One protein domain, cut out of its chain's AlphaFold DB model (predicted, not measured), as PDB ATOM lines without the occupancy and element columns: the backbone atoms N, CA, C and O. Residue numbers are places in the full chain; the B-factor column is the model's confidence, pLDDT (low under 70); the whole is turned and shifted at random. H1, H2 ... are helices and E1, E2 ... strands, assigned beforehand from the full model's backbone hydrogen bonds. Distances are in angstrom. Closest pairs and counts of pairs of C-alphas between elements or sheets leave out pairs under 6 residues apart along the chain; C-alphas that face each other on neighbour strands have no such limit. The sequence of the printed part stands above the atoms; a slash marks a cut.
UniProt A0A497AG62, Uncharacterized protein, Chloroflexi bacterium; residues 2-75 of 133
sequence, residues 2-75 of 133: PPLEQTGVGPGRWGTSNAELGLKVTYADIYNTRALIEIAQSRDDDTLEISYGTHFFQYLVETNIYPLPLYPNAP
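AT A GLANCE: This is residues 2 to 75 of the 133 residues of an uncharacterized protein of Chloroflexi bacterium (UniProt A0A497AG62). A small slab of three parallel strands, E1, E2 and E3 side by side, has the two short helices H1 and H2 and much of the long loops gathered to one side of it, with the other side bare. The longest axis runs roughly along the strands, with Pro 2 toward one end and the loop around Asp 44 at the other. The printed part has 74 residues, in the order E1, H1, E2, H2, E3, of mixed class, with under half of the residues in named elements. It is compact, with a radius of gyration of the C-alphas of 12.2 A, yet elongated, spanning 41 by 25 by 18 A.

IN THESE COORDINATES: E1, residues 6 to 11, begins at C-alpha 6 (252.139, 294.907, 267.654) and is 16.6 A long. H1 is residues 27 to 30. E2, residues 33 to 39, measures 16.2 A. H2, residues 55 to 62, measures 10.6 A. E3, residues 66 to 70, measures 12.6 A and ends at C-alpha 70 (247.552, 302.435, 253.002).

HOW THE PARTS SIT: E1 and E2 are parallel at 18 degrees, with N 8 and O 35 2.9 A apart, within hydrogen-bond range. E2 and E3 are parallel at 22 degrees, with N 68 and O 36 at 2.8 A. E1, H1, E2 and E2, H2, E3 are strand-helix-strand units, two parallel neighbour strands with a helix between, each with a right-handed crossover. H2 only grazes the sheet; the closest C-alphas of H2 and E3 are Leu 60 and Tyr 66, 6.5 A apart. H1 is only just on the sheet, with 5 pairs of C-alphas within 10 A, and only grazes it. H1 and H2 are close but not clearly touching, the closest C-alphas being those of Tyr 27 and Tyr 59, 7.4 A. Every O i to N i+4 pair is within hydrogen-bond range in H2; H1 is too short for one.

THE WHOLE: The C-alphas farthest apart, Pro 2 and Asp 44, are 42.1 A apart. The printed part has no cut. The links E1 to H1 and E2 to H2 are long. Confidence is under 70 in residues 2 to 4 and 41 to 53.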
ATOM      1  N   PRO A   2     260.221 288.740 275.167       38.25
ATOM      2  CA  PRO A   2     260.311 289.969 274.388       38.25
ATOM      3  C   PRO A   2     258.921 290.635 274.364       38.25
ATOM      4  O   PRO A   2     257.916 289.923 274.481       38.25
ATOM      5  N   PRO A   3     258.840 291.972 274.294       51.94
ATOM      6  CA  PRO A   3     257.560 292.651 274.130       51.94
ATOM      7  C   PRO A   3     256.863 292.113 272.875       51.94
ATOM      8  O   PRO A   3     257.515 291.839 271.870       51.94
ATOM      9  N   LEU A   4     255.546 291.915 272.956       57.16
ATOM     10  CA  LEU A   4     254.734 291.567 271.793       57.16
ATOM     11  C   LEU A   4     254.830 292.729 270.806       57.16
ATOM     12  O   LEU A   4     254.325 293.814 271.089       57.16
ATOM     13  N   GLU A   5     255.502 292.510 269.681       71.56
ATOM     14  CA  GLU A   5     255.546 293.480 268.595       71.56
ATOM     15  C   GLU A   5     254.158 293.542 267.963       71.56
ATOM     16  O   GLU A   5     253.666 292.563 267.403       71.56
ATOM     17  N   GLN A   6     253.493 294.680 268.140       83.12
ATOM     18  CA  GLN A   6     252.139 294.907 267.654       83.12
ATOM     19  C   GLN A   6     252.171 295.911 266.507       83.12
ATOM     20  O   GLN A   6     252.962 296.853 266.520       83.12
ATOM     21  N   THR A   7     251.286 295.729 265.537       88.81
ATOM     22  CA  THR A   7     251.050 296.688 264.455       88.81
ATOM     23  C   THR A   7     249.621 297.184 264.578       88.81
ATOM     24  O   THR A   7     248.681 296.387 264.581       88.81
ATOM     25  N   GLY A   8     249.462 298.499 264.707       90.94
ATOM     26  CA  GLY A   8     248.161 299.152 264.704       90.94
ATOM     27  C   GLY A   8     247.713 299.337 263.264       90.94
ATOM     28  O   GLY A   8     248.483 299.821 262.443       90.94
ATOM     29  N   VAL A   9     246.486 298.940 262.949       91.56
ATOM     30  CA  VAL A   9     245.906 299.101 261.614       91.56
ATOM     31  C   VAL A   9     244.507 299.659 261.789       91.56
ATOM     32  O   VAL A   9     243.694 299.065 262.501       91.56
ATOM     33  N   GLY A  10     244.208 300.790 261.165       90.44
ATOM     34  CA  GLY A  10     242.887 301.379 261.306       90.44
ATOM     35  C   GLY A  10     242.622 302.535 260.359       90.44
ATOM     36  O   GLY A  10     243.501 302.953 259.616       90.44
ATOM     37  N   PRO A  11     241.386 303.037 260.365       89.06
ATOM     38  CA  PRO A  11     240.953 304.017 259.391       89.06
ATOM     39  C   PRO A  11     241.414 305.439 259.688       89.06
ATOM     40  O   PRO A  11     241.419 305.869 260.845       89.06
ATOM     41  N   GLY A  12     241.671 306.180 258.611       88.00
ATOM     42  CA  GLY A  12     241.917 307.616 258.649       88.00
ATOM     43  C   GLY A  12     243.134 308.001 259.485       88.00
ATOM     44  O   GLY A  12     244.012 307.186 259.772       88.00
ATOM     45  N   ARG A  13     243.167 309.269 259.883       87.62
ATOM     46  CA  ARG A  13     244.256 309.867 260.648       87.62
ATOM     47  C   ARG A  13     244.188 309.491 262.117       87.62
ATOM     48  O   ARG A  13     243.190 309.762 262.784       87.62
ATOM     49  N   TRP A  14     245.267 308.956 262.659       89.94
ATOM     50  CA  TRP A  14     245.399 308.727 264.094       89.94
ATOM     51  C   TRP A  14     245.976 309.971 264.782       89.94
ATOM     52  O   TRP A  14     246.690 310.777 264.194       89.94
ATOM     53  N   GLY A  15     245.617 310.191 266.045       87.38
ATOM     54  CA  GLY A  15     246.082 311.361 266.799       87.38
ATOM     55  C   GLY A  15     245.345 312.662 266.462       87.38
ATOM     56  O   GLY A  15     245.788 313.746 266.845       87.38
ATOM     57  N   THR A  16     244.203 312.572 265.776       85.88
ATOM     58  CA  THR A  16     243.294 313.701 265.541       85.88
ATOM     59  C   THR A  16     242.230 313.801 266.637       85.88
ATOM     60  O   THR A  16     241.826 312.805 267.233       85.88
ATOM     61  N   SER A  17     241.739 315.008 266.921       87.44
ATOM     62  CA  SER A  17     240.536 315.207 267.743       87.44
ATOM     63  C   SER A  17     239.245 315.232 266.918       87.44
ATOM     64  O   SER A  17     238.164 315.196 267.507       87.44
ATOM     65  N   ASN A  18     239.348 315.297 265.584       86.44
ATOM     66  CA  ASN A  18     238.204 315.283 264.680       86.44
ATOM     67  C   ASN A  18     237.863 313.841 264.272       86.44
ATOM     68  O   ASN A  18     238.607 313.223 263.515       86.44
ATOM     69  N   ALA A  19     236.719 313.337 264.739       85.00
ATOM     70  CA  ALA A  19     236.249 311.983 264.449       85.00
ATOM     71  C   ALA A  19     235.929 311.740 262.962       85.00
ATOM     72  O   ALA A  19     235.904 310.591 262.536       85.00
ATOM     73  N   GLU A  20     235.703 312.796 262.173       84.06
ATOM     74  CA  GLU A  20     235.517 312.680 260.720       84.06
ATOM     75  C   GLU A  20     236.834 312.391 259.990       84.06
ATOM     76  O   GLU A  20     236.824 311.785 258.924       84.06
ATOM     77  N   LEU A  21     237.970 312.797 260.572       82.19
ATOM     78  CA  LEU A  21     239.296 312.573 259.993       82.19
ATOM     79  C   LEU A  21     239.903 311.232 260.413       82.19
ATOM     80  O   LEU A  21     240.757 310.707 259.704       82.19
ATOM     81  N   GLY A  22     239.498 310.680 261.560       87.44
ATOM     82  CA  GLY A  22     239.995 309.394 262.036       87.44
ATOM     83  C   GLY A  22     239.916 309.229 263.550       87.44
ATOM     84  O   GLY A  22     238.951 309.638 264.200       87.44
ATOM     85  N   LEU A  23     240.929 308.575 264.115       88.31
ATOM     86  CA  LEU A  23     240.918 308.102 265.493       88.31
ATOM     87  C   LEU A  23     241.683 309.026 266.437       88.31
ATOM     88  O   LEU A  23     242.839 309.399 266.219       88.31
ATOM     89  N   LYS A  24     241.044 309.321 267.570       90.31
ATOM     90  CA  LYS A  24     241.694 309.995 268.685       90.31
ATOM     91  C   LYS A  24     242.517 308.996 269.483       90.31
ATOM     92  O   LYS A  24     241.962 308.184 270.216       90.31
ATOM     93  N   VAL A  25     243.833 309.124 269.376       88.75
ATOM     94  CA  VAL A  25     244.808 308.371 270.166       88.75
ATOM     95  C   VAL A  25     245.916 309.292 270.656       88.75
ATOM     96  O   VAL A  25     246.170 310.358 270.094       88.75
ATOM     97  N   THR A  26     246.586 308.879 271.714       85.62
ATOM     98  CA  THR A  26     247.798 309.493 272.244       85.62
ATOM     99  C   THR A  26     248.938 308.485 272.187       85.62
ATOM    100  O   THR A  26     248.718 307.290 272.005       85.62
ATOM    101  N   TYR A  27     250.173 308.942 272.392       80.81
ATOM    102  CA  TYR A  27     251.316 308.035 272.498       80.81
ATOM    103  C   TYR A  27     251.104 306.942 273.561       80.81
ATOM    104  O   TYR A  27     251.402 305.779 273.310       80.81
ATOM    105  N   ALA A  28     250.525 307.285 274.717       84.75
ATOM    106  CA  ALA A  28     250.270 306.329 275.794       84.75
ATOM    107  C   ALA A  28     249.322 305.186 275.386       84.75
ATOM    108  O   ALA A  28     249.361 304.125 276.002       84.75
ATOM    109  N   ASP A  29     248.522 305.379 274.336       85.88
ATOM    110  CA  ASP A  29     247.611 304.357 273.821       85.88
ATOM    111  C   ASP A  29     248.323 303.376 272.871       85.88
ATOM    112  O   ASP A  29     247.896 302.232 272.738       85.88
ATOM    113  N   ILE A  30     249.415 303.801 272.219       85.50
ATOM    114  CA  ILE A  30     250.059 303.051 271.125       85.50
ATOM    115  C   ILE A  30     251.555 302.781 271.320       85.50
ATOM    116  O   ILE A  30     252.171 302.195 270.437       85.50
ATOM    117  N   TYR A  31     252.153 303.150 272.454       83.38
ATOM    118  CA  TYR A  31     253.611 303.123 272.664       83.38
ATOM    119  C   TYR A  31     254.301 301.753 272.509       83.38
ATOM    120  O   TYR A  31     255.517 301.700 272.371       83.38
ATOM    121  N   ASN A  32     253.557 300.641 272.544       84.62
ATOM    122  CA  ASN A  32     254.097 299.294 272.289       84.62
ATOM    123  C   ASN A  32     253.988 298.857 270.815       84.62
ATOM    124  O   ASN A  32     254.322 297.722 270.473       84.62
ATOM    125  N   THR A  33     253.484 299.730 269.949       86.62
ATOM    126  CA  THR A  33     253.260 299.453 268.532       86.62
ATOM    127  C   THR A  33     254.540 299.712 267.742       86.62
ATOM    128  O   THR A  33     255.201 300.719 267.952       86.62
ATOM    129  N   ARG A  34     254.891 298.828 266.807       87.06
ATOM    130  CA  ARG A  34     256.037 299.008 265.900       87.06
ATOM    131  C   ARG A  34     255.700 299.852 264.685       87.06
ATOM    132  O   ARG A  34     256.514 300.653 264.249       87.06
ATOM    133  N   ALA A  35     254.509 299.667 264.136       88.31
ATOM    134  CA  ALA A  35     254.049 300.414 262.980       88.31
ATOM    135  C   ALA A  35     252.570 300.750 263.106       88.31
ATOM    136  O   ALA A  35     251.787 299.968 263.654       88.31
ATOM    137  N   LEU A  36     252.205 301.904 262.571       89.81
ATOM    138  CA  LEU A  36     250.847 302.399 262.549       89.81
ATOM    139  C   LEU A  36     250.392 302.571 261.103       89.81
ATOM    140  O   LEU A  36     250.865 303.462 260.408       89.81
ATOM    141  N   ILE A  37     249.475 301.715 260.666       90.31
ATOM    142  CA  ILE A  37     248.942 301.705 259.308       90.31
ATOM    143  C   ILE A  37     247.616 302.472 259.284       90.31
ATOM    144  O   ILE A  37     246.612 302.012 259.840       90.31
ATOM    145  N   GLU A  38     247.624 303.629 258.630       90.12
ATOM    146  CA  GLU A  38     246.465 304.501 258.414       90.12
ATOM    147  C   GLU A  38     245.803 304.132 257.075       90.12
ATOM    148  O   GLU A  38     246.399 304.290 256.013       90.12
ATOM    149  N   ILE A  39     244.573 303.609 257.109       88.81
ATOM    150  CA  ILE A  39     243.844 303.139 255.921       88.81
ATOM    151  C   ILE A  39     242.915 304.234 255.386       88.81
ATOM    152  O   ILE A  39     242.041 304.722 256.112       88.81
ATOM    153  N   ALA A  40     243.029 304.552 254.094       84.38
ATOM    154  CA  ALA A  40     242.108 305.444 253.393       84.38
ATOM    155  C   ALA A  40     240.699 304.837 253.336       84.38
ATOM    156  O   ALA A  40     240.523 303.693 252.913       84.38
ATOM    157  N   GLN A  41     239.682 305.602 253.747       68.38
ATOM    158  CA  GLN A  41     238.290 305.131 253.802       68.38
ATOM    159  C   GLN A  41     237.426 305.500 252.581       68.38
ATOM    160  O   GLN A  41     236.268 305.085 252.517       68.38
ATOM    161  N   SER A  42     237.949 306.222 251.592       57.66
ATOM    162  CA  SER A  42     237.130 306.807 250.521       57.66
ATOM    163  C   SER A  42     237.183 306.013 249.210       57.66
ATOM    164  O   SER A  42     238.222 305.487 248.815       57.66
ATOM    165  N   ARG A  43     236.035 305.937 248.520       51.66
ATOM    166  CA  ARG A  43     235.899 305.385 247.157       51.66
ATOM    167  C   ARG A  43     236.217 306.396 246.046       51.66
ATOM    168  O   ARG A  43     236.452 305.955 244.932       51.66
ATOM    169  N   ASP A  44     236.231 307.694 246.359       50.75
ATOM    170  CA  ASP A  44     236.334 308.784 245.373       50.75
ATOM    171  C   ASP A  44     237.377 309.865 245.732       50.75
ATOM    172  O   ASP A  44     237.565 310.801 244.959       50.75
ATOM    173  N   ASP A  45     238.050 309.765 246.884       45.94
ATOM    174  CA  ASP A  45     239.018 310.768 247.348       45.94
ATOM    175  C   ASP A  45     240.294 310.070 247.833       45.94
ATOM    176  O   ASP A  45     240.343 309.511 248.929       45.94
ATOM    177  N   ASP A  46     241.304 310.039 246.966       51.66
ATOM    178  CA  ASP A  46     242.589 309.358 247.173       51.66
ATOM    179  C   ASP A  46     243.490 310.056 248.205       51.66
ATOM    180  O   ASP A  46     244.622 309.631 248.431       51.66
ATOM    181  N   THR A  47     243.029 311.121 248.863       59.03
ATOM    182  CA  THR A  47     243.828 311.809 249.876       59.03
ATOM    183  C   THR A  47     243.478 311.328 251.277       59.03
ATOM    184  O   THR A  47     242.496 311.752 251.885       59.03
ATOM    185  N   LEU A  48     244.332 310.466 251.832       65.56
ATOM    186  CA  LEU A  48     244.465 310.364 253.281       65.56
ATOM    187  C   LEU A  48     245.046 311.691 253.773       65.56
ATOM    188  O   LEU A  48     246.173 312.047 253.422       65.56
ATOM    189  N   GLU A  49     244.334 312.388 254.655       69.12
ATOM    190  CA  GLU A  49     244.996 313.334 255.550       69.12
ATOM    191  C   GLU A  49     245.816 312.532 256.568       69.12
ATOM    192  O   GLU A  49     245.398 312.336 257.705       69.12
ATOM    193  N   ILE A  50     246.966 312.006 256.150       67.88
ATOM    194  CA  ILE A  50     247.858 311.261 257.036       67.88
ATOM    195  C   ILE A  50     248.440 312.150 258.129       67.88
ATOM    196  O   ILE A  50     248.519 313.376 258.018       67.88
ATOM    197  N   SER A  51     248.919 311.509 259.192       68.44
ATOM    198  CA  SER A  51     249.568 312.188 260.314       68.44
ATOM    199  C   SER A  51     250.833 312.983 259.939       68.44
ATOM    200  O   SER A  51     251.319 313.760 260.766       68.44
ATOM    201  N   TYR A  52     251.367 312.824 258.723       64.94
ATOM    202  CA  TYR A  52     252.600 313.450 258.238       64.94
ATOM    203  C   TYR A  52     252.638 314.976 258.454       64.94
ATOM    204  O   TYR A  52     251.665 315.688 258.222       64.94
ATOM    205  N   GLY A  53     253.776 315.494 258.931       63.97
ATOM    206  CA  GLY A  53     253.966 316.931 259.180       63.97
ATOM    207  C   GLY A  53     253.297 317.477 260.452       63.97
ATOM    208  O   GLY A  53     253.283 318.687 260.667       63.97
ATOM    209  N   THR A  54     252.761 316.609 261.316       78.31
ATOM    210  CA  THR A  54     252.079 317.004 262.559       78.31
ATOM    211  C   THR A  54     252.949 316.738 263.790       78.31
ATOM    212  O   THR A  54     253.868 315.922 263.760       78.31
ATOM    213  N   HIS A  55     252.635 317.385 264.916       79.38
ATOM    214  CA  HIS A  55     253.315 317.118 266.192       79.38
ATOM    215  C   HIS A  55     253.154 315.656 266.645       79.38
ATOM    216  O   HIS A  55     254.051 315.074 267.242       79.38
ATOM    217  N   PHE A  56     252.024 315.032 266.299       82.31
ATOM    218  CA  PHE A  56     251.813 313.607 266.530       82.31
ATOM    219  C   PHE A  56     252.792 312.747 265.719       82.31
ATOM    220  O   PHE A  56     253.394 311.834 266.269       82.31
ATOM    221  N   PHE A  57     253.029 313.083 264.449       81.88
ATOM    222  CA  PHE A  57     254.010 312.380 263.619       81.88
ATOM    223  C   PHE A  57     255.439 312.513 264.139       81.88
ATOM    224  O   PHE A  57     256.174 311.529 264.131       81.88
ATOM    225  N   GLN A  58     255.823 313.686 264.651       80.56
ATOM    226  CA  GLN A  58     257.128 313.842 265.301       80.56
ATOM    227  C   GLN A  58     257.289 312.857 266.461       80.56
ATOM    228  O   GLN A  58     258.308 312.179 266.535       80.56
ATOM    229  N   TYR A  59     256.253 312.685 267.288       82.38
ATOM    230  CA  TYR A  59     256.281 311.676 268.345       82.38
ATOM    231  C   TYR A  59     256.395 310.246 267.820       82.38
ATOM    232  O   TYR A  59     257.123 309.458 268.416       82.38
ATOM    233  N   LEU A  60     255.721 309.894 266.721       84.88
ATOM    234  CA  LEU A  60     255.854 308.562 266.118       84.88
ATOM    235  C   LEU A  60     257.306 308.287 265.699       84.88
ATOM    236  O   LEU A  60     257.886 307.281 266.107       84.88
ATOM    237  N   VAL A  61     257.921 309.228 264.977       81.44
ATOM    238  CA  VAL A  61     259.318 309.118 264.529       81.44
ATOM    239  C   VAL A  61     260.284 309.054 265.716       81.44
ATOM    240  O   VAL A  61     261.129 308.163 265.766       81.44
ATOM    241  N   GLU A  62     260.136 309.943 266.703       83.69
ATOM    242  CA  GLU A  62     260.979 309.969 267.911       83.69
ATOM    243  C   GLU A  62     260.895 308.670 268.724       83.69
ATOM    244  O   GLU A  62     261.847 308.302 269.417       83.69
ATOM    245  N   THR A  63     259.769 307.963 268.638       79.19
ATOM    246  CA  THR A  63     259.501 306.748 269.418       79.19
ATOM    247  C   THR A  63     259.680 305.458 268.617       79.19
ATOM    248  O   THR A  63     259.470 304.374 269.158       79.19
ATOM    249  N   ASN A  64     260.167 305.551 267.374       83.75
ATOM    250  CA  ASN A  64     260.336 304.424 266.448       83.75
ATOM    251  C   ASN A  64     259.029 303.655 266.188       83.75
ATOM    252  O   ASN A  64     259.039 302.428 266.060       83.75
ATOM    253  N   ILE A  65     257.912 304.383 266.118       87.56
ATOM    254  CA  ILE A  65     256.646 303.887 265.583       87.56
ATOM    255  C   ILE A  65     256.584 304.348 264.130       87.56
ATOM    256  O   ILE A  65     256.557 305.547 263.869       87.56
ATOM    257  N   TYR A  66     256.567 303.416 263.184       86.19
ATOM    258  CA  TYR A  66     256.584 303.751 261.758       86.19
ATOM    259  C   TYR A  66     255.164 304.015 261.237       86.19
ATOM    260  O   TYR A  66     254.367 303.075 261.186       86.19
ATOM    261  N   PRO A  67     254.803 305.261 260.877       84.38
ATOM    262  CA  PRO A  67     253.524 305.539 260.239       84.38
ATOM    263  C   PRO A  67     253.547 305.086 258.778       84.38
ATOM    264  O   PRO A  67     254.519 305.335 258.069       84.38
ATOM    265  N   LEU A  68     252.462 304.462 258.328       86.50
ATOM    266  CA  LEU A  68     252.305 303.982 256.961       86.50
ATOM    267  C   LEU A  68     250.914 304.323 256.422       86.50
ATOM    268  O   LEU A  68     249.928 303.790 256.936       86.50
ATOM    269  N   PRO A  69     250.798 305.160 255.378       86.88
ATOM    270  CA  PRO A  69     249.555 305.249 254.629       86.88
ATOM    271  C   PRO A  69     249.280 303.937 253.890       86.88
ATOM    272  O   PRO A  69     250.181 303.331 253.312       86.88
ATOM    273  N   LEU A  70     248.016 303.529 253.844       86.50
ATOM    274  CA  LEU A  70     247.552 302.435 253.002       86.50
ATOM    275  C   LEU A  70     246.325 302.868 252.205       86.50
ATOM    276  O   LEU A  70     245.318 303.296 252.771       86.50
ATOM    277  N   TYR A  71     246.394 302.671 250.889       86.94
ATOM    278  CA  TYR A  71     245.328 302.981 249.937       86.94
ATOM    279  C   TYR A  71     244.820 301.684 249.293       86.94
ATOM    280  O   TYR A  71     245.332 301.289 248.244       86.94
ATOM    281  N   PRO A  72     243.831 300.982 249.889       86.19
ATOM    282  CA  PRO A  72     243.391 299.668 249.405       86.19
ATOM    283  C   PRO A  72     242.825 299.667 247.981       86.19
ATOM    284  O   PRO A  72     242.788 298.618 247.350       86.19
ATOM    285  N   ASN A  73     242.365 300.826 247.500       83.94
ATOM    286  CA  ASN A  73     241.757 300.989 246.179       83.94
ATOM    287  C   ASN A  73     242.750 301.472 245.108       83.94
ATOM    288  O   ASN A  73     242.375 301.532 243.938       83.94
ATOM    289  N   ALA A  74     243.986 301.825 245.483       84.94
ATOM    290  CA  ALA A  74     244.990 302.233 244.510       84.94
ATOM    291  C   ALA A  74     245.342 301.046 243.591       84.94
ATOM    292  O   ALA A  74     245.431 299.913 244.070       84.94
ATOM    293  N   PRO A  75     245.544 301.278 242.280       80.81
ATOM    294  CA  PRO A  75     245.678 300.210 241.285       80.81
ATOM    295  C   PRO A  75     246.847 299.253 241.551       80.81
ATOM    296  O   PRO A  75     246.747 298.073 241.216       80.81
TER     297      PRO A  75